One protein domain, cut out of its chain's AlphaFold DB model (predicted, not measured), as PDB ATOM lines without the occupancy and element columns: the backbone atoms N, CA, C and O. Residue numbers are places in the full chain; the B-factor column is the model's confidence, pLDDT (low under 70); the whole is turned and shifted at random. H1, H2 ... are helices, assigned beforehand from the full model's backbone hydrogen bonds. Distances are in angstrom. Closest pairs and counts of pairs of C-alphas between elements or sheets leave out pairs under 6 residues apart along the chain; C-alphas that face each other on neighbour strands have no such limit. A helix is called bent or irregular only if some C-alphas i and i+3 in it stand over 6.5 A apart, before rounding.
ATOM      1  N   TYR A  58     -33.097   8.334 -31.038       62.66
ATOM      2  CA  TYR A  58     -31.867   9.095 -31.264       62.66
ATOM      3  C   TYR A  58     -30.670   8.467 -30.553       62.66
ATOM      4  O   TYR A  58     -29.572   8.469 -31.110       62.66
ATOM      5  N   ALA A  59     -30.876   7.871 -29.375       64.19
ATOM      6  CA  ALA A  59     -29.849   7.069 -28.716       64.19
ATOM      7  C   ALA A  59     -29.466   5.837 -29.559       64.19
ATOM      8  O   ALA A  59     -28.279   5.553 -29.727       64.19
ATOM      9  N   ALA A  60     -30.451   5.150 -30.148       61.59
ATOM     10  CA  ALA A  60     -30.226   3.973 -30.991       61.59
ATOM     11  C   ALA A  60     -29.593   4.306 -32.354       61.59
ATOM     12  O   ALA A  60     -28.911   3.466 -32.933       61.59
ATOM     13  N   TRP A  61     -29.807   5.517 -32.878       71.56
ATOM     14  CA  TRP A  61     -29.293   5.959 -34.184       71.56
ATOM     15  C   TRP A  61     -28.034   6.827 -34.077       71.56
ATOM     16  O   TRP A  61     -27.609   7.429 -35.063       71.56
ATOM     17  N   SER A  62     -27.456   6.917 -32.877       68.88
ATOM     18  CA  SER A  62     -26.300   7.769 -32.591       68.88
ATOM     19  C   SER A  62     -25.011   7.301 -33.279       68.88
ATOM     20  O   SER A  62     -24.128   8.122 -33.532       68.88
ATOM     21  N   ASP A  63     -24.927   6.023 -33.663       81.38
ATOM     22  CA  ASP A  63     -23.874   5.482 -34.517       81.38
ATOM     23  C   ASP A  63     -24.411   4.473 -35.555       81.38
ATOM     24  O   ASP A  63     -25.558   4.014 -35.511       81.38
ATOM     25  N   GLY A  64     -23.575   4.157 -36.551       84.88
ATOM     26  CA  GLY A  64     -23.943   3.252 -37.642       84.88
ATOM     27  C   GLY A  64     -24.167   1.803 -37.196       84.88
ATOM     28  O   GLY A  64     -24.898   1.073 -37.867       84.88
ATOM     29  N   GLU A  65     -23.585   1.373 -36.072       89.75
ATOM     30  CA  GLU A  65     -23.775   0.018 -35.541       89.75
ATOM     31  C   GLU A  65     -25.140  -0.125 -34.862       89.75
ATOM     32  O   GLU A  65     -25.880  -1.055 -35.192       89.75
ATOM     33  N   GLY A  66     -25.518   0.823 -34.004       87.81
ATOM     34  CA  GLY A  66     -26.818   0.884 -33.341       87.81
ATOM     35  C   GLY A  66     -27.969   0.973 -34.339       87.81
ATOM     36  O   GLY A  66     -28.913   0.179 -34.265       87.81
ATOM     37  N   LEU A  67     -27.843   1.839 -35.354       87.94
ATOM     38  CA  LEU A  67     -28.828   1.924 -36.435       87.94
ATOM     39  C   LEU A  67     -28.964   0.584 -37.166       87.94
ATOM     40  O   LEU A  67     -30.072   0.107 -37.402       87.94
ATOM     41  N   SER A  68     -27.840  -0.045 -37.512       92.50
ATOM     42  CA  SER A  68     -27.843  -1.313 -38.245       92.50
ATOM     43  C   SER A  68     -28.466  -2.439 -37.440       92.50
ATOM     44  O   SER A  68     -29.279  -3.186 -37.982       92.50
ATOM     45  N   TYR A  69     -28.123  -2.537 -36.155       91.44
ATOM     46  CA  TYR A  69     -28.728  -3.477 -35.220       91.44
ATOM     47  C   TYR A  69     -30.250  -3.292 -35.164       91.44
ATOM     48  O   TYR A  69     -30.990  -4.253 -35.372       91.44
ATOM     49  N   HIS A  70     -30.726  -2.055 -35.011       88.50
ATOM     50  CA  HIS A  70     -32.160  -1.767 -34.955       88.50
ATOM     51  C   HIS A  70     -32.888  -2.107 -36.265       88.50
ATOM     52  O   HIS A  70     -33.974  -2.685 -36.254       88.50
ATOM     53  N   VAL A  71     -32.270  -1.821 -37.416       90.69
ATOM     54  CA  VAL A  71     -32.797  -2.239 -38.725       90.69
ATOM     55  C   VAL A  71     -32.869  -3.769 -38.826       90.69
ATOM     56  O   VAL A  71     -33.811  -4.297 -39.417       90.69
ATOM     57  N   GLY A  72     -31.917  -4.488 -38.226       93.25
ATOM     58  CA  GLY A  72     -31.939  -5.946 -38.102       93.25
ATOM     59  C   GLY A  72     -33.140  -6.459 -37.312       93.25
ATOM     60  O   GLY A  72     -33.849  -7.345 -37.794       93.25
ATOM     61  N   GLU A  73     -33.402  -5.871 -36.143       92.19
ATOM     62  CA  GLU A  73     -34.564  -6.211 -35.309       92.19
ATOM     63  C   GLU A  73     -35.885  -5.930 -36.034       92.19
ATOM     64  O   GLU A  73     -36.775  -6.779 -36.050       92.19
ATOM     65  N   LEU A  74     -35.996  -4.772 -36.696       91.62
ATOM     66  CA  LEU A  74     -37.181  -4.399 -37.470       91.62
ATOM     67  C   LEU A  74     -37.441  -5.361 -38.627       91.62
ATOM     68  O   LEU A  74     -38.572  -5.797 -38.826       91.62
ATOM     69  N   VAL A  75     -36.402  -5.719 -39.389       94.38
ATOM     70  CA  VAL A  75     -36.545  -6.700 -40.471       94.38
ATOM     71  C   VAL A  75     -36.994  -8.047 -39.915       94.38
ATOM     72  O   VAL A  75     -37.887  -8.653 -40.500       94.38
ATOM     73  N   ALA A  76     -36.431  -8.501 -38.792       94.75
ATOM     74  CA  ALA A  76     -36.882  -9.728 -38.147       94.75
ATOM     75  C   ALA A  76     -38.355  -9.652 -37.721       94.75
ATOM     76  O   ALA A  76     -39.089 -10.592 -38.006       94.75
ATOM     77  N   GLU A  77     -38.814  -8.548 -37.123       93.81
ATOM     78  CA  GLU A  77     -40.234  -8.383 -36.775       93.81
ATOM     79  C   GLU A  77     -41.143  -8.430 -38.002       93.81
ATOM     80  O   GLU A  77     -42.177  -9.091 -37.953       93.81
ATOM     81  N   VAL A  78     -40.741  -7.834 -39.132       94.56
ATOM     82  CA  VAL A  78     -41.514  -7.983 -40.376       94.56
ATOM     83  C   VAL A  78     -41.559  -9.448 -40.827       94.56
ATOM     84  O   VAL A  78     -42.605  -9.929 -41.251       94.56
ATOM     85  N   LEU A  79     -40.442 -10.182 -40.752       95.88
ATOM     86  CA  LEU A  79     -40.429 -11.604 -41.114       95.88
ATOM     87  C   LEU A  79     -41.341 -12.431 -40.199       95.88
ATOM     88  O   LEU A  79     -42.030 -13.324 -40.684       95.88
ATOM     89  N   LEU A  80     -41.354 -12.133 -38.900       94.81
ATOM     90  CA  LEU A  80     -42.241 -12.788 -37.942       94.81
ATOM     91  C   LEU A  80     -43.703 -12.435 -38.197       94.81
ATOM     92  O   LEU A  80     -44.550 -13.318 -38.119       94.81
ATOM     93  N   ASP A  81     -43.997 -11.183 -38.535       93.44
ATOM     94  CA  ASP A  81     -45.333 -10.756 -38.938       93.44
ATOM     95  C   ASP A  81     -45.813 -11.540 -40.169       93.44
ATOM     96  O   ASP A  81     -46.867 -12.160 -40.098       93.44
ATOM     97  N   VAL A  82     -44.994 -11.684 -41.222       94.62
ATOM     98  CA  VAL A  82     -45.322 -12.538 -42.385       94.62
ATOM     99  C   VAL A  82     -45.726 -13.959 -41.965       94.62
ATOM    100  O   VAL A  82     -46.687 -14.505 -42.506       94.62
ATOM    101  N   ILE A  83     -45.014 -14.567 -41.008       95.06
ATOM    102  CA  ILE A  83     -45.363 -15.901 -40.489       95.06
ATOM    103  C   ILE A  83     -46.671 -15.863 -39.689       95.06
ATOM    104  O   ILE A  83     -47.524 -16.723 -39.885       95.06
ATOM    105  N   ARG A  84     -46.871 -14.852 -38.833       92.81
ATOM    106  CA  ARG A  84     -48.092 -14.679 -38.022       92.81
ATOM    107  C   ARG A  84     -49.352 -14.515 -38.878       92.81
ATOM    108  O   ARG A  84     -50.421 -14.920 -38.433       92.81
ATOM    109  N   GLN A  85     -49.231 -13.989 -40.099       93.00
ATOM    110  CA  GLN A  85     -50.344 -13.915 -41.055       93.00
ATOM    111  C   GLN A  85     -50.769 -15.287 -41.617       93.00
ATOM    112  O   GLN A  85     -51.770 -15.370 -42.325       93.00
ATOM    113  N   GLY A  86     -50.026 -16.366 -41.339       93.19
ATOM    114  CA  GLY A  86     -50.420 -17.730 -41.705       93.19
ATOM    115  C   GLY A  86     -50.423 -18.003 -43.212       93.19
ATOM    116  O   GLY A  86     -51.124 -18.901 -43.674       93.19
ATOM    117  N   VAL A  87     -49.654 -17.235 -43.994       94.31
ATOM    118  CA  VAL A  87     -49.593 -17.392 -45.460       94.31
ATOM    119  C   VAL A  87     -48.843 -18.655 -45.893       94.31
ATOM    120  O   VAL A  87     -48.975 -19.092 -47.027       94.31
ATOM    121  N   PHE A  88     -48.064 -19.274 -45.002       94.75
ATOM    122  CA  PHE A  88     -47.391 -20.545 -45.266       94.75
ATOM    123  C   PHE A  88     -48.093 -21.693 -44.529       94.75
ATOM    124  O   PHE A  88     -48.557 -21.509 -43.407       94.75
ATOM    125  N   PRO A  89     -48.124 -22.916 -45.090       91.62
ATOM    126  CA  PRO A  89     -48.568 -24.085 -44.336       91.62
ATOM    127  C   PRO A  89     -47.709 -24.278 -43.079       91.62
ATOM    128  O   PRO A  89     -46.486 -24.230 -43.190       91.62
ATOM    129  N   LEU A  90     -48.322 -24.618 -41.938       88.81
ATOM    130  CA  LEU A  90     -47.642 -24.791 -40.637       88.81
ATOM    131  C   LEU A  90     -46.322 -25.583 -40.722       88.81
ATOM    132  O   LEU A  90     -45.302 -25.176 -40.184       88.81
ATOM    133  N   ARG A  91     -46.304 -26.693 -41.474       88.00
ATOM    134  CA  ARG A  91     -45.108 -27.549 -41.653       88.00
ATOM    135  C   ARG A  91     -43.955 -26.896 -42.430       88.00
ATOM    136  O   ARG A  91     -42.916 -27.520 -42.600       88.00
ATOM    137  N   ARG A  92     -44.164 -25.710 -43.000       90.12
ATOM    138  CA  ARG A  92     -43.193 -24.961 -43.809       90.12
ATOM    139  C   ARG A  92     -42.873 -23.588 -43.223       90.12
ATOM    140  O   ARG A  92     -42.039 -22.898 -43.799       90.12
ATOM    141  N   GLU A  93     -43.483 -23.187 -42.108       93.69
ATOM    142  CA  GLU A  93     -43.265 -21.862 -41.515       93.69
ATOM    143  C   GLU A  93     -41.803 -21.643 -41.120       93.69
ATOM    144  O   GLU A  93     -41.215 -20.633 -41.500       93.69
ATOM    145  N   ASN A  94     -41.176 -22.613 -40.441       93.31
ATOM    146  CA  ASN A  94     -39.768 -22.495 -40.054       93.31
ATOM    147  C   ASN A  94     -38.827 -22.504 -41.261       93.31
ATOM    148  O   ASN A  94     -37.869 -21.732 -41.287       93.31
ATOM    149  N   ASP A  95     -39.110 -23.328 -42.274       93.88
ATOM    150  CA  ASP A  95     -38.359 -23.327 -43.533       93.88
ATOM    151  C   ASP A  95     -38.458 -21.962 -44.225       93.88
ATOM    152  O   ASP A  95     -37.440 -21.400 -44.629       93.88
ATOM    153  N   ALA A  96     -39.666 -21.400 -44.325       95.06
ATOM    154  CA  ALA A  96     -39.908 -20.092 -44.924       95.06
ATOM    155  C   ALA A  96     -39.218 -18.970 -44.139       95.06
ATOM    156  O   ALA A  96     -38.476 -18.183 -44.730       95.06
ATOM    157  N   LEU A  97     -39.397 -18.926 -42.816       96.25
ATOM    158  CA  LEU A  97     -38.789 -17.926 -41.939       96.25
ATOM    159  C   LEU A  97     -37.265 -17.955 -42.033       96.25
ATOM    160  O   LEU A  97     -36.630 -16.931 -42.295       96.25
ATOM    161  N   TYR A  98     -36.677 -19.142 -41.875       95.50
ATOM    162  CA  TYR A  98     -35.236 -19.331 -41.965       95.50
ATOM    163  C   TYR A  98     -34.712 -18.937 -43.353       95.50
ATOM    164  O   TYR A  98     -33.693 -18.254 -43.464       95.50
ATOM    165  N   PHE A  99     -35.417 -19.301 -44.426       95.25
ATOM    166  CA  PHE A  99     -34.999 -19.000 -45.794       95.25
ATOM    167  C   PHE A  99     -35.088 -17.504 -46.138       95.25
ATOM    168  O   PHE A  99     -34.172 -16.955 -46.761       95.25
ATOM    169  N   MET A 100     -36.133 -16.811 -45.675       96.25
ATOM    170  CA  MET A 100     -36.232 -15.351 -45.769       96.25
ATOM    171  C   MET A 100     -35.121 -14.660 -44.965       96.25
ATOM    172  O   MET A 100     -34.476 -13.739 -45.476       96.25
ATOM    173  N   ALA A 101     -34.828 -15.137 -43.750       95.94
ATOM    174  CA  ALA A 101     -33.723 -14.628 -42.939       95.94
ATOM    175  C   ALA A 101     -32.367 -14.822 -43.642       95.94
ATOM    176  O   ALA A 101     -31.550 -13.901 -43.671       95.94
ATOM    177  N   CYS A 102     -32.151 -15.966 -44.304       94.88
ATOM    178  CA  CYS A 102     -30.962 -16.212 -45.126       94.88
ATOM    179  C   CYS A 102     -30.834 -15.215 -46.286       94.88
ATOM    180  O   CYS A 102     -29.735 -14.722 -46.552       94.88
ATOM    181  N   SER A 103     -31.943 -14.864 -46.951       94.56
ATOM    182  CA  SER A 103     -31.943 -13.826 -47.995       94.56
ATOM    183  C   SER A 103     -31.435 -12.491 -47.450       94.56
ATOM    184  O   SER A 103     -30.564 -11.883 -48.074       94.56
ATOM    185  N   PHE A 104     -31.938 -12.040 -46.298       94.25
ATOM    186  CA  PHE A 104     -31.505 -10.776 -45.689       94.25
ATOM    187  C   PHE A 104     -30.076 -10.840 -45.148       94.25
ATOM    188  O   PHE A 104     -29.304  -9.902 -45.339       94.25
ATOM    189  N   HIS A 105     -29.679 -11.965 -44.556       92.94
ATOM    190  CA  HIS A 105     -28.305 -12.197 -44.123       92.94
ATOM    191  C   HIS A 105     -27.310 -12.055 -45.283       92.94
ATOM    192  O   HIS A 105     -26.252 -11.432 -45.135       92.94
ATOM    193  N   ARG A 106     -27.660 -12.591 -46.458       91.88
ATOM    194  CA  ARG A 106     -26.858 -12.438 -47.678       91.88
ATOM    195  C   ARG A 106     -26.921 -11.030 -48.251       91.88
ATOM    196  O   ARG A 106     -25.885 -10.521 -48.668       91.88
ATOM    197  N   LEU A 107     -28.096 -10.402 -48.249       91.38
ATOM    198  CA  LEU A 107     -28.267  -9.020 -48.700       91.38
ATOM    199  C   LEU A 107     -27.395  -8.052 -47.894       91.38
ATOM    200  O   LEU A 107     -26.783  -7.165 -48.480       91.38
ATOM    201  N   ALA A 108     -27.266  -8.271 -46.582       91.69
ATOM    202  CA  ALA A 108     -26.392  -7.482 -45.719       91.69
ATOM    203  C   ALA A 108     -24.917  -7.535 -46.151       91.69
ATOM    204  O   ALA A 108     -24.170  -6.593 -45.925       91.69
ATOM    205  N   GLY A 109     -24.487  -8.621 -46.803       88.06
ATOM    206  CA  GLY A 109     -23.137  -8.744 -47.359       88.06
ATOM    207  C   GLY A 109     -22.939  -8.056 -48.717       88.06
ATOM    208  O   GLY A 109     -21.821  -8.055 -49.227       88.06
ATOM    209  N   ALA A 110     -23.989  -7.507 -49.334       87.94
ATOM    210  CA  ALA A 110     -23.895  -6.843 -50.631       87.94
ATOM    211  C   ALA A 110     -23.408  -5.391 -50.496       87.94
ATOM    212  O   ALA A 110     -23.746  -4.694 -49.541       87.94
ATOM    213  N   ALA A 111     -22.688  -4.892 -51.508       82.94
ATOM    214  CA  ALA A 111     -22.141  -3.529 -51.512       82.94
ATOM    215  C   ALA A 111     -23.214  -2.441 -51.306       82.94
ATOM    216  O   ALA A 111     -22.961  -1.430 -50.661       82.94
ATOM    217  N   GLY A 112     -24.437  -2.658 -51.805       82.75
ATOM    218  CA  GLY A 112     -25.558  -1.732 -51.606       82.75
ATOM    219  C   GLY A 112     -25.906  -1.489 -50.133       82.75
ATOM    220  O   GLY A 112     -26.328  -0.393 -49.794       82.75
ATOM    221  N   PHE A 113     -25.676  -2.470 -49.256       84.81
ATOM    222  CA  PHE A 113     -25.957  -2.352 -47.825       84.81
ATOM    223  C   PHE A 113     -24.990  -1.380 -47.136       84.81
ATOM    224  O   PHE A 113     -25.405  -0.514 -46.372       84.81
ATOM    225  N   GLN A 114     -23.707  -1.460 -47.493       84.62
ATOM    226  CA  GLN A 114     -22.664  -0.570 -46.976       84.62
ATOM    227  C   GLN A 114     -22.820   0.866 -47.495       84.62
ATOM    228  O   GLN A 114     -22.584   1.812 -46.752       84.62
ATOM    229  N   HIS A 115     -23.280   1.049 -48.739       86.50
ATOM    230  CA  HIS A 115     -23.575   2.384 -49.280       86.50
ATOM    231  C   HIS A 115     -24.713   3.106 -48.541       86.50
ATOM    232  O   HIS A 115     -24.774   4.330 -48.582       86.50
ATOM    233  N   LEU A 116     -25.592   2.371 -47.850       85.06
ATOM    234  CA  LEU A 116     -26.624   2.940 -46.976       85.06
ATOM    235  C   LEU A 116     -26.086   3.311 -45.581       85.06
ATOM    236  O   LEU A 116     -26.863   3.711 -44.721       85.06
ATOM    237  N   GLY A 117     -24.778   3.161 -45.341       88.19
ATOM    238  CA  GLY A 117     -24.155   3.393 -44.036       88.19
ATOM    239  C   GLY A 117     -24.413   2.278 -43.022       88.19
ATOM    240  O   GLY A 117     -24.121   2.458 -41.843       88.19
ATOM    241  N   LEU A 118     -24.953   1.133 -43.460       91.19
ATOM    242  CA  LEU A 118     -25.265   0.016 -42.576       91.19
ATOM    243  C   LEU A 118     -24.067  -0.929 -42.416       91.19
ATOM    244  O   LEU A 118     -23.409  -1.320 -43.382       91.19
ATOM    245  N   VAL A 119     -23.829  -1.348 -41.176       94.00
ATOM    246  CA  VAL A 119     -22.806  -2.303 -40.756       94.00
ATOM    247  C   VAL A 119     -23.398  -3.719 -40.791       94.00
ATOM    248  O   VAL A 119     -24.272  -4.044 -39.981       94.00
ATOM    249  N   PRO A 120     -22.925  -4.609 -41.689       94.50
ATOM    250  CA  PRO A 120     -23.530  -5.929 -41.881       94.50
ATOM    251  C   PRO A 120     -23.539  -6.802 -40.626       94.50
ATOM    252  O   PRO A 120     -24.504  -7.524 -40.388       94.50
ATOM    253  N   ALA A 121     -22.468  -6.752 -39.825       93.69
ATOM    254  CA  ALA A 121     -22.359  -7.542 -38.604       93.69
ATOM    255  C   ALA A 121     -23.427  -7.129 -37.582       93.69
ATOM    256  O   ALA A 121     -24.193  -7.979 -37.143       93.69
ATOM    257  N   ALA A 122     -23.542  -5.829 -37.296       93.12
ATOM    258  CA  ALA A 122     -24.533  -5.300 -36.365       93.12
ATOM    259  C   ALA A 122     -25.974  -5.591 -36.821       93.12
ATOM    260  O   ALA A 122     -26.778  -6.066 -36.023       93.12
ATOM    261  N   PHE A 123     -26.275  -5.428 -38.116       94.81
ATOM    262  CA  PHE A 123     -27.575  -5.818 -38.678       94.81
ATOM    263  C   PHE A 123     -27.905  -7.292 -38.443       94.81
ATOM    264  O   PHE A 123     -29.006  -7.630 -38.013       94.81
ATOM    265  N   ARG A 124     -26.948  -8.187 -38.701       95.06
ATOM    266  CA  ARG A 124     -27.153  -9.623 -38.488       95.06
ATOM    267  C   ARG A 124     -27.330  -9.965 -37.011       95.06
ATOM    268  O   ARG A 124     -28.124 -10.850 -36.717       95.06
ATOM    269  N   THR A 125     -26.648  -9.264 -36.109       93.50
ATOM    270  CA  THR A 125     -26.840  -9.413 -34.660       93.50
ATOM    271  C   THR A 125     -28.247  -8.989 -34.234       93.50
ATOM    272  O   THR A 125     -28.888  -9.714 -33.481       93.50
ATOM    273  N   GLY A 126     -28.770  -7.873 -34.755       92.19
ATOM    274  CA  GLY A 126     -30.154  -7.455 -34.498       92.19
ATOM    275  C   GLY A 126     -31.180  -8.453 -35.034       92.19
ATOM    276  O   GLY A 126     -32.099  -8.855 -34.325       92.19
ATOM    277  N   LEU A 127     -30.961  -8.954 -36.254       94.62
ATOM    278  CA  LEU A 127     -31.776 -10.022 -36.838       94.62
ATOM    279  C   LEU A 127     -31.764 -11.286 -35.951       94.62
ATOM    280  O   LEU A 127     -32.809 -11.893 -35.716       94.62
ATOM    281  N   ALA A 128     -30.586 -11.673 -35.449       93.38
ATOM    282  CA  ALA A 128     -30.407 -12.827 -34.571       93.38
ATOM    283  C   ALA A 128     -31.129 -12.659 -33.230       93.38
ATOM    284  O   ALA A 128     -31.730 -13.616 -32.746       93.38
ATOM    285  N   ALA A 129     -31.095 -11.460 -32.644       90.00
ATOM    286  CA  ALA A 129     -31.710 -11.178 -31.351       90.00
ATOM    287  C   ALA A 129     -33.225 -11.434 -31.371       90.00
ATOM    288  O   ALA A 129     -33.737 -12.166 -30.520       90.00
ATOM    289  N   THR A 130     -33.924 -10.892 -32.370       90.81
ATOM    290  CA  THR A 130     -35.378 -11.044 -32.508       90.81
ATOM    291  C   THR A 130     -35.778 -12.462 -32.927       90.81
ATOM    292  O   THR A 130     -36.663 -13.060 -32.314       90.81
ATOM    293  N   LEU A 131     -35.110 -13.053 -33.928       93.38
ATOM    294  CA  LEU A 131     -35.431 -14.421 -34.367       93.38
ATOM    295  C   LEU A 131     -35.088 -15.468 -33.300       93.38
ATOM    296  O   LEU A 131     -35.828 -16.434 -33.119       93.38
ATOM    297  N   GLY A 132     -33.995 -15.266 -32.565       91.00
ATOM    298  CA  GLY A 132     -33.609 -16.123 -31.450       91.00
ATOM    299  C   GLY A 132     -34.633 -16.095 -30.321       91.00
ATOM    300  O   GLY A 132     -35.031 -17.155 -29.836       91.00
ATOM    301  N   ALA A 133     -35.128 -14.909 -29.953       88.00
ATOM    302  CA  ALA A 133     -36.213 -14.760 -28.983       88.00
ATOM    303  C   ALA A 133     -37.484 -15.511 -29.422       88.00
ATOM    304  O   ALA A 133     -38.083 -16.237 -28.626       88.00
ATOM    305  N   TYR A 134     -37.849 -15.412 -30.704       89.81
ATOM    306  CA  TYR A 134     -38.983 -16.145 -31.271       89.81
ATOM    307  C   TYR A 134     -38.798 -17.668 -31.199       89.81
ATOM    308  O   TYR A 134     -39.644 -18.358 -30.632       89.81
ATOM    309  N   TRP A 135     -37.687 -18.205 -31.713       90.44
ATOM    310  CA  TRP A 135     -37.485 -19.656 -31.785       90.44
ATOM    311  C   TRP A 135     -37.255 -20.322 -30.427       90.44
ATOM    312  O   TRP A 135     -37.614 -21.483 -30.242       90.44
ATOM    313  N   THR A 136     -36.648 -19.614 -29.472       86.69
ATOM    314  CA  THR A 136     -36.415 -20.143 -28.116       86.69
ATOM    315  C   THR A 136     -37.598 -19.910 -27.175       86.69
ATOM    316  O   THR A 136     -37.638 -20.491 -26.092       86.69
ATOM    317  N   GLY A 137     -38.549 -19.051 -27.557       80.88
ATOM    318  CA  GLY A 137     -39.648 -18.607 -26.699       80.88
ATOM    319  C   GLY A 137     -39.216 -17.676 -25.556       80.88
ATOM    320  O   GLY A 137     -40.038 -17.327 -24.704       80.88
ATOM    321  N   VAL A 138     -37.943 -17.264 -25.505       72.62
ATOM    322  CA  VAL A 138     -37.428 -16.347 -24.483       72.62
ATOM    323  C   VAL A 138     -37.765 -14.914 -24.891       72.62
ATOM    324  O   VAL A 138     -37.391 -14.459 -25.962       72.62
ATOM    325  N   ARG A 139     -38.427 -14.157 -24.007       57.84
ATOM    326  CA  ARG A 139     -38.875 -12.774 -24.279       57.84
ATOM    327  C   ARG A 139     -37.747 -11.746 -24.497       57.84
ATOM    328  O   ARG A 139     -38.045 -10.587 -24.749       57.84
ATOM    329  N   SER A 140     -36.474 -12.132 -24.363       54.59
ATOM    330  CA  SER A 140     -35.313 -11.272 -24.623       54.59
ATOM    331  C   SER A 140     -34.049 -12.099 -24.879       54.59
ATOM    332  O   SER A 140     -33.729 -13.002 -24.103       54.59
ATOM    333  N   SER A 141     -33.274 -11.726 -25.902       50.88
ATOM    334  CA  SER A 141     -31.953 -12.300 -26.210       50.88
ATOM    335  C   SER A 141     -30.947 -12.185 -25.054       50.88
ATOM    336  O   SER A 141     -30.034 -12.999 -24.959       50.88
ATOM    337  N   ARG A 142     -31.144 -11.245 -24.111       48.56
ATOM    338  CA  ARG A 142     -30.302 -11.099 -22.904       48.56
ATOM    339  C   ARG A 142     -30.413 -12.268 -21.918       48.56
ATOM    340  O   ARG A 142     -29.588 -12.362 -21.013       48.56
ATOM    341  N   HIS A 143     -31.408 -13.141 -22.077       47.91
ATOM    342  CA  HIS A 143     -31.598 -14.333 -21.246       47.91
ATOM    343  C   HIS A 143     -31.358 -15.646 -22.001       47.91
ATOM    344  O   HIS A 143     -31.508 -16.718 -21.410       47.91
ATOM    345  N   ASP A 144     -30.962 -15.586 -23.277       54.97
ATOM    346  CA  ASP A 144     -30.550 -16.782 -24.000       54.97
ATOM    347  C   ASP A 144     -29.133 -17.202 -23.582       54.97
ATOM    348  O   ASP A 144     -28.119 -16.700 -24.065       54.97
ATOM    349  N   MET A 145     -29.069 -18.170 -22.670       53.53
ATOM    350  CA  MET A 145     -27.818 -18.776 -22.205       53.53
ATOM    351  C   MET A 145     -27.258 -19.809 -23.195       53.53
ATOM    352  O   MET A 145     -26.198 -20.386 -22.946       53.53
ATOM    353  N   SER A 146     -27.953 -20.090 -24.306       65.38
ATOM    354  CA  SER A 146     -27.497 -21.085 -25.277       65.38
ATOM    355  C   SER A 146     -26.285 -20.594 -26.073       65.38
ATOM    356  O   SER A 146     -25.460 -21.411 -26.489       65.38
ATOM    357  N   GLY A 147     -26.147 -19.279 -26.266       72.06
ATOM    358  CA  GLY A 147     -25.101 -18.672 -27.088       72.06
ATOM    359  C   GLY A 147     -25.287 -18.876 -28.598       72.06
ATOM    360  O   GLY A 147     -24.410 -18.521 -29.379       72.06
ATOM    361  N   MET A 148     -26.412 -19.460 -29.024       79.44
ATOM    362  CA  MET A 148     -26.681 -19.849 -30.413       79.44
ATOM    363  C   MET A 148     -26.893 -18.649 -31.347       79.44
ATOM    364  O   MET A 148     -26.620 -18.754 -32.541       79.44
ATOM    365  N   PHE A 149     -27.340 -17.519 -30.795       83.44
ATOM    366  CA  PHE A 149     -27.677 -16.292 -31.526       83.44
ATOM    367  C   PHE A 149     -26.692 -15.139 -31.272       83.44
ATOM    368  O   PHE A 149     -26.970 -14.004 -31.643       83.44
ATOM    369  N   LEU A 150     -25.547 -15.412 -30.631       77.44
ATOM    370  CA  LEU A 150     -24.551 -14.382 -30.304       77.44
ATOM    371  C   LEU A 150     -23.687 -13.982 -31.504       77.44
ATOM    372  O   LEU A 150     -23.167 -12.868 -31.545       77.44
ATOM    373  N   GLU A 151     -23.508 -14.882 -32.470       85.12
ATOM    374  CA  GLU A 151     -22.634 -14.645 -33.615       85.12
ATOM    375  C   GLU A 151     -23.401 -14.062 -34.819       85.12
ATOM    376  O   GLU A 151     -24.482 -14.552 -35.162       85.12
ATOM    377  N   PRO A 152     -22.837 -13.086 -35.558       84.44
ATOM    378  CA  PRO A 152     -23.477 -12.519 -36.752       84.44
ATOM    379  C   PRO A 152     -23.787 -13.542 -37.863       84.44
ATOM    380  O   PRO A 152     -24.621 -13.296 -38.731       84.44
ATOM    381  N   ASN A 153     -23.118 -14.694 -37.881       87.56
ATOM    382  CA  ASN A 153     -23.335 -15.808 -38.809       87.56
ATOM    383  C   ASN A 153     -24.189 -16.942 -38.210       87.56
ATOM    384  O   ASN A 153     -24.130 -18.063 -38.711       87.56
ATOM    385  N   PHE A 154     -25.017 -16.664 -37.195       90.50
ATOM    386  CA  PHE A 154     -25.874 -17.653 -36.518       90.50
ATOM    387  C   PHE A 154     -26.677 -18.563 -37.465       90.50
ATOM    388  O   PHE A 154     -26.841 -19.746 -37.183       90.50
ATOM    389  N   LEU A 155     -27.134 -18.054 -38.618       92.19
ATOM    390  CA  LEU A 155     -27.866 -18.851 -39.611       92.19
ATOM    391  C   LEU A 155     -27.015 -19.975 -40.214       92.19
ATOM    392  O   LEU A 155     -27.549 -21.023 -40.561       92.19
ATOM    393  N   GLU A 156     -25.700 -19.804 -40.315       90.81
ATOM    394  CA  GLU A 156     -24.797 -20.847 -40.815       90.81
ATOM    395  C   GLU A 156     -24.500 -21.922 -39.757       90.81
ATOM    396  O   GLU A 156     -24.028 -23.005 -40.106       90.81
ATOM    397  N   SER A 157     -24.819 -21.660 -38.486       90.06
ATOM    398  CA  SER A 157     -24.518 -22.547 -37.366       90.06
ATOM    399  C   SER A 157     -25.271 -23.876 -37.454       90.06
ATOM    400  O   SER A 157     -26.503 -23.928 -37.422       90.06
ATOM    401  N   GLU A 158     -24.530 -24.987 -37.457       89.38
ATOM    402  CA  GLU A 158     -25.121 -26.327 -37.344       89.38
ATOM    403  C   GLU A 158     -25.852 -26.530 -36.013       89.38
ATOM    404  O   GLU A 158     -26.809 -27.306 -35.937       89.38
ATOM    405  N   ARG A 159     -25.457 -25.794 -34.967       89.56
ATOM    406  CA  ARG A 159     -26.138 -25.830 -33.673       89.56
ATOM    407  C   ARG A 159     -27.562 -25.288 -33.784       89.56
ATOM    408  O   ARG A 159     -28.478 -25.914 -33.257       89.56
ATOM    409  N   LEU A 160     -27.751 -24.188 -34.517       90.62
ATOM    410  CA  LEU A 160     -29.077 -23.641 -34.801       90.62
ATOM    411  C   LEU A 160     -29.913 -24.611 -35.625       90.62
ATOM    412  O   LEU A 160     -31.039 -24.921 -35.249       90.62
ATOM    413  N   LYS A 161     -29.359 -25.139 -36.719       91.38
ATOM    414  CA  LYS A 161     -30.092 -26.086 -37.573       91.38
ATOM    415  C   LYS A 161     -30.517 -27.330 -36.797       91.38
ATOM    416  O   LYS A 161     -31.632 -27.808 -36.966       91.38
ATOM    417  N   THR A 162     -29.649 -27.844 -35.926       90.88
ATOM    418  CA  THR A 162     -29.962 -28.987 -35.053       90.88
ATOM    419  C   THR A 162     -31.085 -28.654 -34.077       90.88
ATOM    420  O   THR A 162     -32.010 -29.447 -33.924       90.88
ATOM    421  N   PHE A 163     -31.044 -27.471 -33.464       90.94
ATOM    422  CA  PHE A 163     -32.115 -27.003 -32.591       90.94
ATOM    423  C   PHE A 163     -33.448 -26.862 -33.337       90.94
ATOM    424  O   PHE A 163     -34.444 -27.428 -32.893       90.94
ATOM    425  N   LEU A 164     -33.468 -26.212 -34.501       91.44
ATOM    426  CA  LEU A 164     -34.695 -26.050 -35.289       91.44
ATOM    427  C   LEU A 164     -35.291 -27.397 -35.714       91.44
ATOM    428  O   LEU A 164     -36.495 -27.575 -35.585       91.44
ATOM    429  N   ARG A 165     -34.468 -28.387 -36.093       92.19
ATOM    430  CA  ARG A 165     -34.947 -29.761 -36.359       92.19
ATOM    431  C   ARG A 165     -35.542 -30.448 -35.127       92.19
ATOM    432  O   ARG A 165     -36.386 -31.327 -35.269       92.19
ATOM    433  N   SER A 166     -35.079 -30.095 -33.925       91.12
ATOM    434  CA  SER A 166     -35.614 -30.654 -32.677       91.12
ATOM    435  C   SER A 166     -36.967 -30.053 -32.288       91.12
ATOM    436  O   SER A 166     -37.778 -30.742 -31.675       91.12
ATOM    437  N   VAL A 167     -37.213 -28.793 -32.664       87.25
ATOM    438  CA  VAL A 167     -38.488 -28.093 -32.439       87.25
ATOM    439  C   VAL A 167     -39.493 -28.419 -33.548       87.25
ATOM    440  O   VAL A 167     -40.683 -28.570 -33.283       87.25
ATOM    441  N   ASP A 168     -39.010 -28.578 -34.777       88.69
ATOM    442  CA  ASP A 168     -39.799 -28.871 -35.965       88.69
ATOM    443  C   ASP A 168     -39.125 -29.975 -36.785       88.69
ATOM    444  O   ASP A 168     -38.185 -29.747 -37.547       88.69
ATOM    445  N   ALA A 169     -39.640 -31.199 -36.655       85.56
ATOM    446  CA  ALA A 169     -39.154 -32.351 -37.412       85.56
ATOM    447  C   ALA A 169     -39.355 -32.212 -38.937       85.56
ATOM    448  O   ALA A 169     -38.740 -32.957 -39.700       85.56
ATOM    449  N   GLY A 170     -40.218 -31.291 -39.385       85.50
ATOM    450  CA  GLY A 170     -40.415 -30.959 -40.795       85.50
ATOM    451  C   GLY A 170     -39.364 -30.001 -41.358       85.50
ATOM    452  O   GLY A 170     -39.290 -29.859 -42.578       85.50
ATOM    453  N   PHE A 171     -38.537 -29.383 -40.506       90.69
ATOM    454  CA  PHE A 171     -37.529 -28.411 -40.919       90.69
ATOM    455  C   PHE A 171     -36.440 -29.055 -41.786       90.69
ATOM    456  O   PHE A 171     -35.691 -29.939 -41.355       90.69
ATOM    457  N   SER A 172     -36.314 -28.567 -43.020       85.88
ATOM    458  CA  SER A 172     -35.395 -29.116 -44.020       85.88
ATOM    459  C   SER A 172     -33.982 -28.536 -43.935       85.88
ATOM    460  O   SER A 172     -33.058 -29.101 -44.524       85.88
ATOM    461  N   ALA A 173     -33.788 -27.456 -43.166       82.75
ATOM    462  CA  ALA A 173     -32.521 -26.735 -43.028       82.75
ATOM    463  C   ALA A 173     -31.891 -26.368 -44.388       82.75
ATOM    464  O   ALA A 173     -30.790 -26.835 -44.706       82.75
ATOM    465  N   PRO A 174     -32.579 -25.552 -45.210       81.31
ATOM    466  CA  PRO A 174     -32.084 -25.185 -46.531       81.31
ATOM    467  C   PRO A 174     -30.709 -24.511 -46.429       81.31
ATOM    468  O   PRO A 174     -30.445 -23.734 -45.518       81.31
ATOM    469  N   ASP A 175     -29.809 -24.797 -47.370       80.62
ATOM    470  CA  ASP A 175     -28.483 -24.173 -47.378       80.62
ATOM    471  C   ASP A 175     -28.604 -22.650 -47.561       80.62
ATOM    472  O   ASP A 175     -29.125 -22.172 -48.574       80.62
ATOM    473  N   VAL A 176     -28.066 -21.893 -46.598       77.56
ATOM    474  CA  VAL A 176     -27.997 -20.422 -46.588       77.56
ATOM    475  C   VAL A 176     -27.481 -19.879 -47.922       77.56
ATOM    476  O   VAL A 176     -28.005 -18.897 -48.450       77.56
ATOM    477  N   ARG A 177     -26.481 -20.541 -48.521       81.62
ATOM    478  CA  ARG A 177     -25.851 -20.110 -49.781       81.62
ATOM    479  C   ARG A 177     -26.782 -20.239 -50.981       81.62
ATOM    480  O   ARG A 177     -26.585 -19.545 -51.983       81.62
ATOM    481  N   ARG A 178     -27.806 -21.090 -50.884       85.81
ATOM    482  CA  ARG A 178     -28.812 -21.287 -51.932       85.81
ATOM    483  C   ARG A 178     -29.961 -20.280 -51.846       85.81
ATOM    484  O   ARG A 178     -30.651 -20.105 -52.845       85.81
ATOM    485  N   ALA A 179     -30.139 -19.575 -50.726       87.31
ATOM    486  CA  ALA A 179     -31.146 -18.517 -50.601       87.31
ATOM    487  C   ALA A 179     -30.761 -17.292 -51.441       87.31
ATOM    488  O   ALA A 179     -29.739 -16.680 -51.140       87.31
ATOM    489  N   PRO A 180     -31.499 -16.888 -52.489       89.75
ATOM    490  CA  PRO A 180     -31.114 -15.730 -53.296       89.75
ATOM    491  C   PRO A 180     -31.092 -14.450 -52.451       89.75
ATOM    492  O   PRO A 180     -32.070 -14.155 -51.777       89.75
ATOM    493  N   ALA A 181     -30.028 -13.640 -52.521       87.19
ATOM    494  CA  ALA A 181     -29.957 -12.372 -51.772       87.19
ATOM    495  C   ALA A 181     -31.098 -11.399 -52.140       87.19
ATOM    496  O   ALA A 181     -31.532 -10.597 -51.320       87.19
ATOM    497  N   GLY A 182     -31.594 -11.495 -53.379       87.25
ATOM    498  CA  GLY A 182     -32.712 -10.710 -53.896       87.25
ATOM    499  C   GLY A 182     -34.094 -11.342 -53.719       87.25
ATOM    500  O   GLY A 182     -35.045 -10.808 -54.283       87.25
ATOM    501  N   LEU A 183     -34.237 -12.452 -52.981       90.00
ATOM    502  CA  LEU A 183     -35.535 -13.121 -52.792       90.00
ATOM    503  C   LEU A 183     -36.584 -12.148 -52.236       90.00
ATOM    504  O   LEU A 183     -37.686 -12.042 -52.775       90.00
ATOM    505  N   MET A 184     -36.179 -11.382 -51.219       90.25
ATOM    506  CA  MET A 184     -37.004 -10.379 -50.540       90.25
ATOM    507  C   MET A 184     -36.902  -8.973 -51.159       90.25
ATOM    508  O   MET A 184     -37.404  -8.003 -50.588       90.25
ATOM    509  N   LEU A 185     -36.256  -8.838 -52.326       87.00
ATOM    510  CA  LEU A 185     -36.214  -7.585 -53.080       87.00
ATOM    511  C   LEU A 185     -37.333  -7.566 -54.121       87.00
ATOM    512  O   LEU A 185     -37.358  -8.333 -55.088       87.00
ATOM    513  N   PHE A 186     -38.263  -6.644 -53.919       82.88
ATOM    514  CA  PHE A 186     -39.446  -6.471 -54.745       82.88
ATOM    515  C   PHE A 186     -39.331  -5.183 -55.562       82.88
ATOM    516  O   PHE A 186     -38.806  -4.181 -55.077       82.88
ATOM    517  N   ALA A 187     -39.836  -5.200 -56.797       76.12
ATOM    518  CA  ALA A 187     -39.816  -4.029 -57.673       76.12
ATOM    519  C   ALA A 187     -40.546  -2.824 -57.038       76.12
ATOM    520  O   ALA A 187     -41.515  -2.997 -56.295       76.12
ATOM    521  N   HIS A 188     -40.098  -1.612 -57.386       61.53
ATOM    522  CA  HIS A 188     -40.434  -0.320 -56.759       61.53
ATOM    523  C   HIS A 188     -41.896   0.155 -56.866       61.53
ATOM    524  O   HIS A 188     -42.181   1.319 -56.598       61.53
ATOM    525  N   ARG A 189     -42.847  -0.701 -57.255       72.38
ATOM    526  CA  ARG A 189     -44.265  -0.327 -57.216       72.38
ATOM    527  C   ARG A 189     -44.786  -0.526 -55.801       72.38
ATOM    528  O   ARG A 189     -44.826  -1.661 -55.322       72.38
ATOM    529  N   CYS A 190     -45.140   0.587 -55.159       75.25
ATOM    530  CA  CYS A 190     -45.828   0.582 -53.876       75.25
ATOM    531  C   CYS A 190     -47.117  -0.244 -54.007       75.25
ATOM    532  O   CYS A 190     -47.840  -0.102 -54.995       75.25
ATOM    533  N   ARG A 191     -47.363  -1.142 -53.055       86.00
ATOM    534  CA  ARG A 191     -48.499  -2.072 -53.055       86.00
ATOM    535  C   ARG A 191     -49.046  -2.217 -51.640       86.00
ATOM    536  O   ARG A 191     -48.307  -1.988 -50.687       86.00
ATOM    537  N   SER A 192     -50.304  -2.629 -51.507       90.81
ATOM    538  CA  SER A 192     -50.870  -2.937 -50.192       90.81
ATOM    539  C   SER A 192     -50.114  -4.084 -49.519       90.81
ATOM    540  O   SER A 192     -49.551  -4.958 -50.187       90.81
ATOM    541  N   TYR A 193     -50.142  -4.098 -48.190       91.81
ATOM    542  CA  TYR A 193     -49.557  -5.157 -47.377       91.81
ATOM    543  C   TYR A 193     -50.037  -6.562 -47.792       91.81
ATOM    544  O   TYR A 193     -49.216  -7.445 -48.025       91.81
ATOM    545  N   GLU A 194     -51.339  -6.749 -48.030       92.06
ATOM    546  CA  GLU A 194     -51.901  -8.032 -48.486       92.06
ATOM    547  C   GLU A 194     -51.342  -8.477 -49.853       92.06
ATOM    548  O   GLU A 194     -50.982  -9.640 -50.053       92.06
ATOM    549  N   ALA A 195     -51.229  -7.552 -50.813       91.88
ATOM    550  CA  ALA A 195     -50.668  -7.860 -52.127       91.88
ATOM    551  C   ALA A 195     -49.174  -8.206 -52.037       91.88
ATOM    552  O   ALA A 195     -48.677  -9.040 -52.796       91.88
ATOM    553  N   TRP A 196     -48.455  -7.567 -51.113       93.06
ATOM    554  CA  TRP A 196     -47.065  -7.891 -50.825       93.06
ATOM    555  C   TRP A 196     -46.917  -9.278 -50.190       93.06
ATOM    556  O   TRP A 196     -46.089 -10.054 -50.667       93.06
ATOM    557  N   LEU A 197     -47.754  -9.627 -49.208       93.94
ATOM    558  CA  LEU A 197     -47.760 -10.948 -48.571       93.94
ATOM    559  C   LEU A 197     -47.953 -12.086 -49.575       93.94
ATOM    560  O   LEU A 197     -47.175 -13.038 -49.571       93.94
ATOM    561  N   LYS A 198     -48.927 -11.958 -50.487       93.38
ATOM    562  CA  LYS A 198     -49.166 -12.960 -51.543       93.38
ATOM    563  C   LYS A 198     -47.943 -13.157 -52.441       93.38
ATOM    564  O   LYS A 198     -47.648 -14.273 -52.864       93.38
ATOM    565  N   GLU A 199     -47.204 -12.087 -52.745       93.19
ATOM    566  CA  GLU A 199     -45.978 -12.218 -53.538       93.19
ATOM    567  C   GLU A 199     -44.832 -12.849 -52.736       93.19
ATOM    568  O   GLU A 199     -44.074 -13.650 -53.290       93.19
ATOM    569  N   VAL A 200     -44.702 -12.514 -51.447       94.56
ATOM    570  CA  VAL A 200     -43.740 -13.160 -50.540       94.56
ATOM    571  C   VAL A 200     -44.002 -14.663 -50.489       94.56
ATOM    572  O   VAL A 200     -43.088 -15.441 -50.769       94.56
ATOM    573  N   GLU A 201     -45.244 -15.067 -50.212       96.12
ATOM    574  CA  GLU A 201     -45.667 -16.469 -50.172       96.12
ATOM    575  C   GLU A 201     -45.280 -17.197 -51.464       96.12
ATOM    576  O   GLU A 201     -44.586 -18.220 -51.427       96.12
ATOM    577  N   LEU A 202     -45.676 -16.637 -52.611       94.88
ATOM    578  CA  LEU A 202     -45.426 -17.225 -53.922       94.88
ATOM    579  C   LEU A 202     -43.927 -17.415 -54.178       94.88
ATOM    580  O   LEU A 202     -43.489 -18.514 -54.528       94.88
ATOM    581  N   ARG A 203     -43.123 -16.360 -53.990       94.69
ATOM    582  CA  ARG A 203     -41.681 -16.389 -54.279       94.69
ATOM    583  C   ARG A 203     -40.919 -17.335 -53.363       94.69
ATOM    584  O   ARG A 203     -40.059 -18.084 -53.836       94.69
ATOM    585  N   VAL A 204     -41.206 -17.287 -52.062       95.06
ATOM    586  CA  VAL A 204     -40.540 -18.131 -51.064       95.06
ATOM    587  C   VAL A 204     -40.906 -19.593 -51.303       95.06
ATOM    588  O   VAL A 204     -40.009 -20.432 -51.386       95.06
ATOM    589  N   SER A 205     -42.188 -19.893 -51.531       94.44
ATOM    590  CA  SER A 205     -42.659 -21.257 -51.797       94.44
ATOM    591  C   SER A 205     -42.057 -21.846 -53.074       94.44
ATOM    592  O   SER A 205     -41.565 -22.976 -53.056       94.44
ATOM    593  N   GLN A 206     -42.029 -21.077 -54.169       93.62
ATOM    594  CA  GLN A 206     -41.397 -21.497 -55.428       93.62
ATOM    595  C   GLN A 206     -39.899 -21.754 -55.255       93.62
ATOM    596  O   GLN A 206     -39.373 -22.761 -55.735       93.62
ATOM    597  N   SER A 207     -39.215 -20.860 -54.541       92.69
ATOM    598  CA  SER A 207     -37.782 -20.995 -54.295       92.69
ATOM    599  C   SER A 207     -37.485 -22.236 -53.459       92.69
ATOM    600  O   SER A 207     -36.658 -23.045 -53.868       92.69
ATOM    601  N   LEU A 208     -38.207 -22.461 -52.357       91.06
ATOM    602  CA  LEU A 208     -38.056 -23.660 -51.528       91.06
ATOM    603  C   LEU A 208     -38.341 -24.952 -52.309       91.06
ATOM    604  O   LEU A 208     -37.572 -25.908 -52.205       91.06
ATOM    605  N   ALA A 209     -39.389 -24.977 -53.140       89.25
ATOM    606  CA  ALA A 209     -39.695 -26.132 -53.987       89.25
ATOM    607  C   ALA A 209     -38.553 -26.445 -54.971       89.25
ATOM    608  O   ALA A 209     -38.158 -27.600 -55.117       89.25
ATOM    609  N   SER A 210     -37.955 -25.417 -55.588       86.88
ATOM    610  CA  SER A 210     -36.819 -25.599 -56.505       86.88
ATOM    611  C   SER A 210     -35.584 -26.210 -55.824       86.88
ATOM    612  O   SER A 210     -34.813 -26.937 -56.456       86.88
ATOM    613  N   LEU A 211     -35.405 -25.961 -54.519       82.75
ATOM    614  CA  LEU A 211     -34.290 -26.517 -53.756       82.75
ATOM    615  C   LEU A 211     -34.460 -28.013 -53.492       82.75
ATOM    616  O   LEU A 211     -33.463 -28.735 -53.561       82.75
ATOM    617  N   GLN A 212     -35.698 -28.446 -53.236       75.06
ATOM    618  CA  GLN A 212     -36.071 -29.841 -52.985       75.06
ATOM    619  C   GLN A 212     -35.863 -30.691 -54.248       75.06
ATOM    620  O   GLN A 212     -35.106 -31.659 -54.214       75.06
ATOM    621  N   THR A 213     -36.381 -30.248 -55.399       70.00
ATOM    622  CA  THR A 213     -36.223 -30.966 -56.680       70.00
ATOM    623  C   THR A 213     -34.757 -31.107 -57.108       70.00
ATOM    624  O   THR A 213     -34.355 -32.130 -57.662       70.00
ATOM    625  N   GLY A 214     -33.928 -30.091 -56.838       61.75
ATOM    626  CA  GLY A 214     -32.494 -30.139 -57.141       61.75
ATOM    627  C   GLY A 214     -31.703 -31.113 -56.260       61.75
ATOM    628  O   GLY A 214     -30.716 -31.679 -56.727       61.75
TER     629      GLY A 214
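AT A GLANCE: This is residues 58 to 214 of the 223 residues of an uncharacterized protein of Brevirhabdus pacifica (UniProt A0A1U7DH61). Three helices, H1, H2 and H4, pack as an up-and-down bundle, each running against the one before it in the chain, and the longest helix, H6, crosses H2 on one side of it. H5 lies near H2 and H4 on another side, the short H3 sits where H2 ends and H4 begins, and residues 187 to 192, a part of the long link before H6, stick out. The printed part has 157 residues, with six named helices in the order H1 to H6 and no named strand; the class is all helix. It is compact, with a radius of gyration of the C-alphas of 15.2 A and spans of 44 by 42 by 27 A.

IN THESE COORDINATES: H6, residues 193 to 214, is 31.8 A long from first to last C-alpha and ends with C-alpha 214 at (-32.494, -30.139, -57.141). H2, residues 90 to 108, is 27.9 A long and irregular, with C-alphas 91 and 94 7.5 A apart. H1, residues 64 to 84, is 30.1 A long and begins with C-alpha 64 at (-23.943, 3.252, -37.642). H4, residues 120 to 136, is 23.6 A long and has a kink of 25 degrees near residue 130. H5, residues 158 to 167, measures 14.3 A, and H3, residues 111 to 115, 6.5 A.

HOW THE PARTS SIT: H6 touches the hub, H2, about perpendicular at 86 degrees, with residues 204 to 208 of H6 and 96 to 100 of H2 alone; their closest C-alphas, of Val 204 and Ala 96, are 6.5 A apart. H1 and H2 form a helical hairpin at a shallow tilt of 23 degrees, opposite ways; they touch through residues 76 to 83 and 93 to 101 alone, with C-alphas of Ile 83 and Glu 93 closest at 6.4 A. H2 touches H4 with residues 101 to 108 alone, against 120 to 127 of H4, at a shallow tilt of 14 degrees, opposite ways; C-alphas of Ala 108 and Pro 120 are closest at 5.0 A. H1 and H4 touch with 38 pairs of C-alphas within 8 A, closest Gly 72 and Leu 127 at 4.3 A; they run the same way at a tilt of 37 degrees, only just steep. The packing is part aligned, part crossed. H5 is close to H2 but not clearly touching, the C-alphas of Leu 164 and Asn 94 being closest at 7.8 A. H3 touches no helix; it is close to H2 but not clearly touching, with C-alphas of Phe 113 and Leu 107 closest at 7.1 A. Among the pairs that are apart are H4 and H6. In H1, H3, H4, H5 and H6 every O i to N i+4 pair is within hydrogen-bond range; in H2 13 of 15 are.

THE WHOLE: The two C-alphas farthest apart, of Tyr 58 and Thr 213, are 47.6 A from each other. The printed part has no cut. The links H4 to H5, of 21 residues, and H5 to H6, of 25, are long. The mean pLDDT of the printed part is 86.5; residues 58 to 60, 62, 139 to 146, 188 and 214 are under 70.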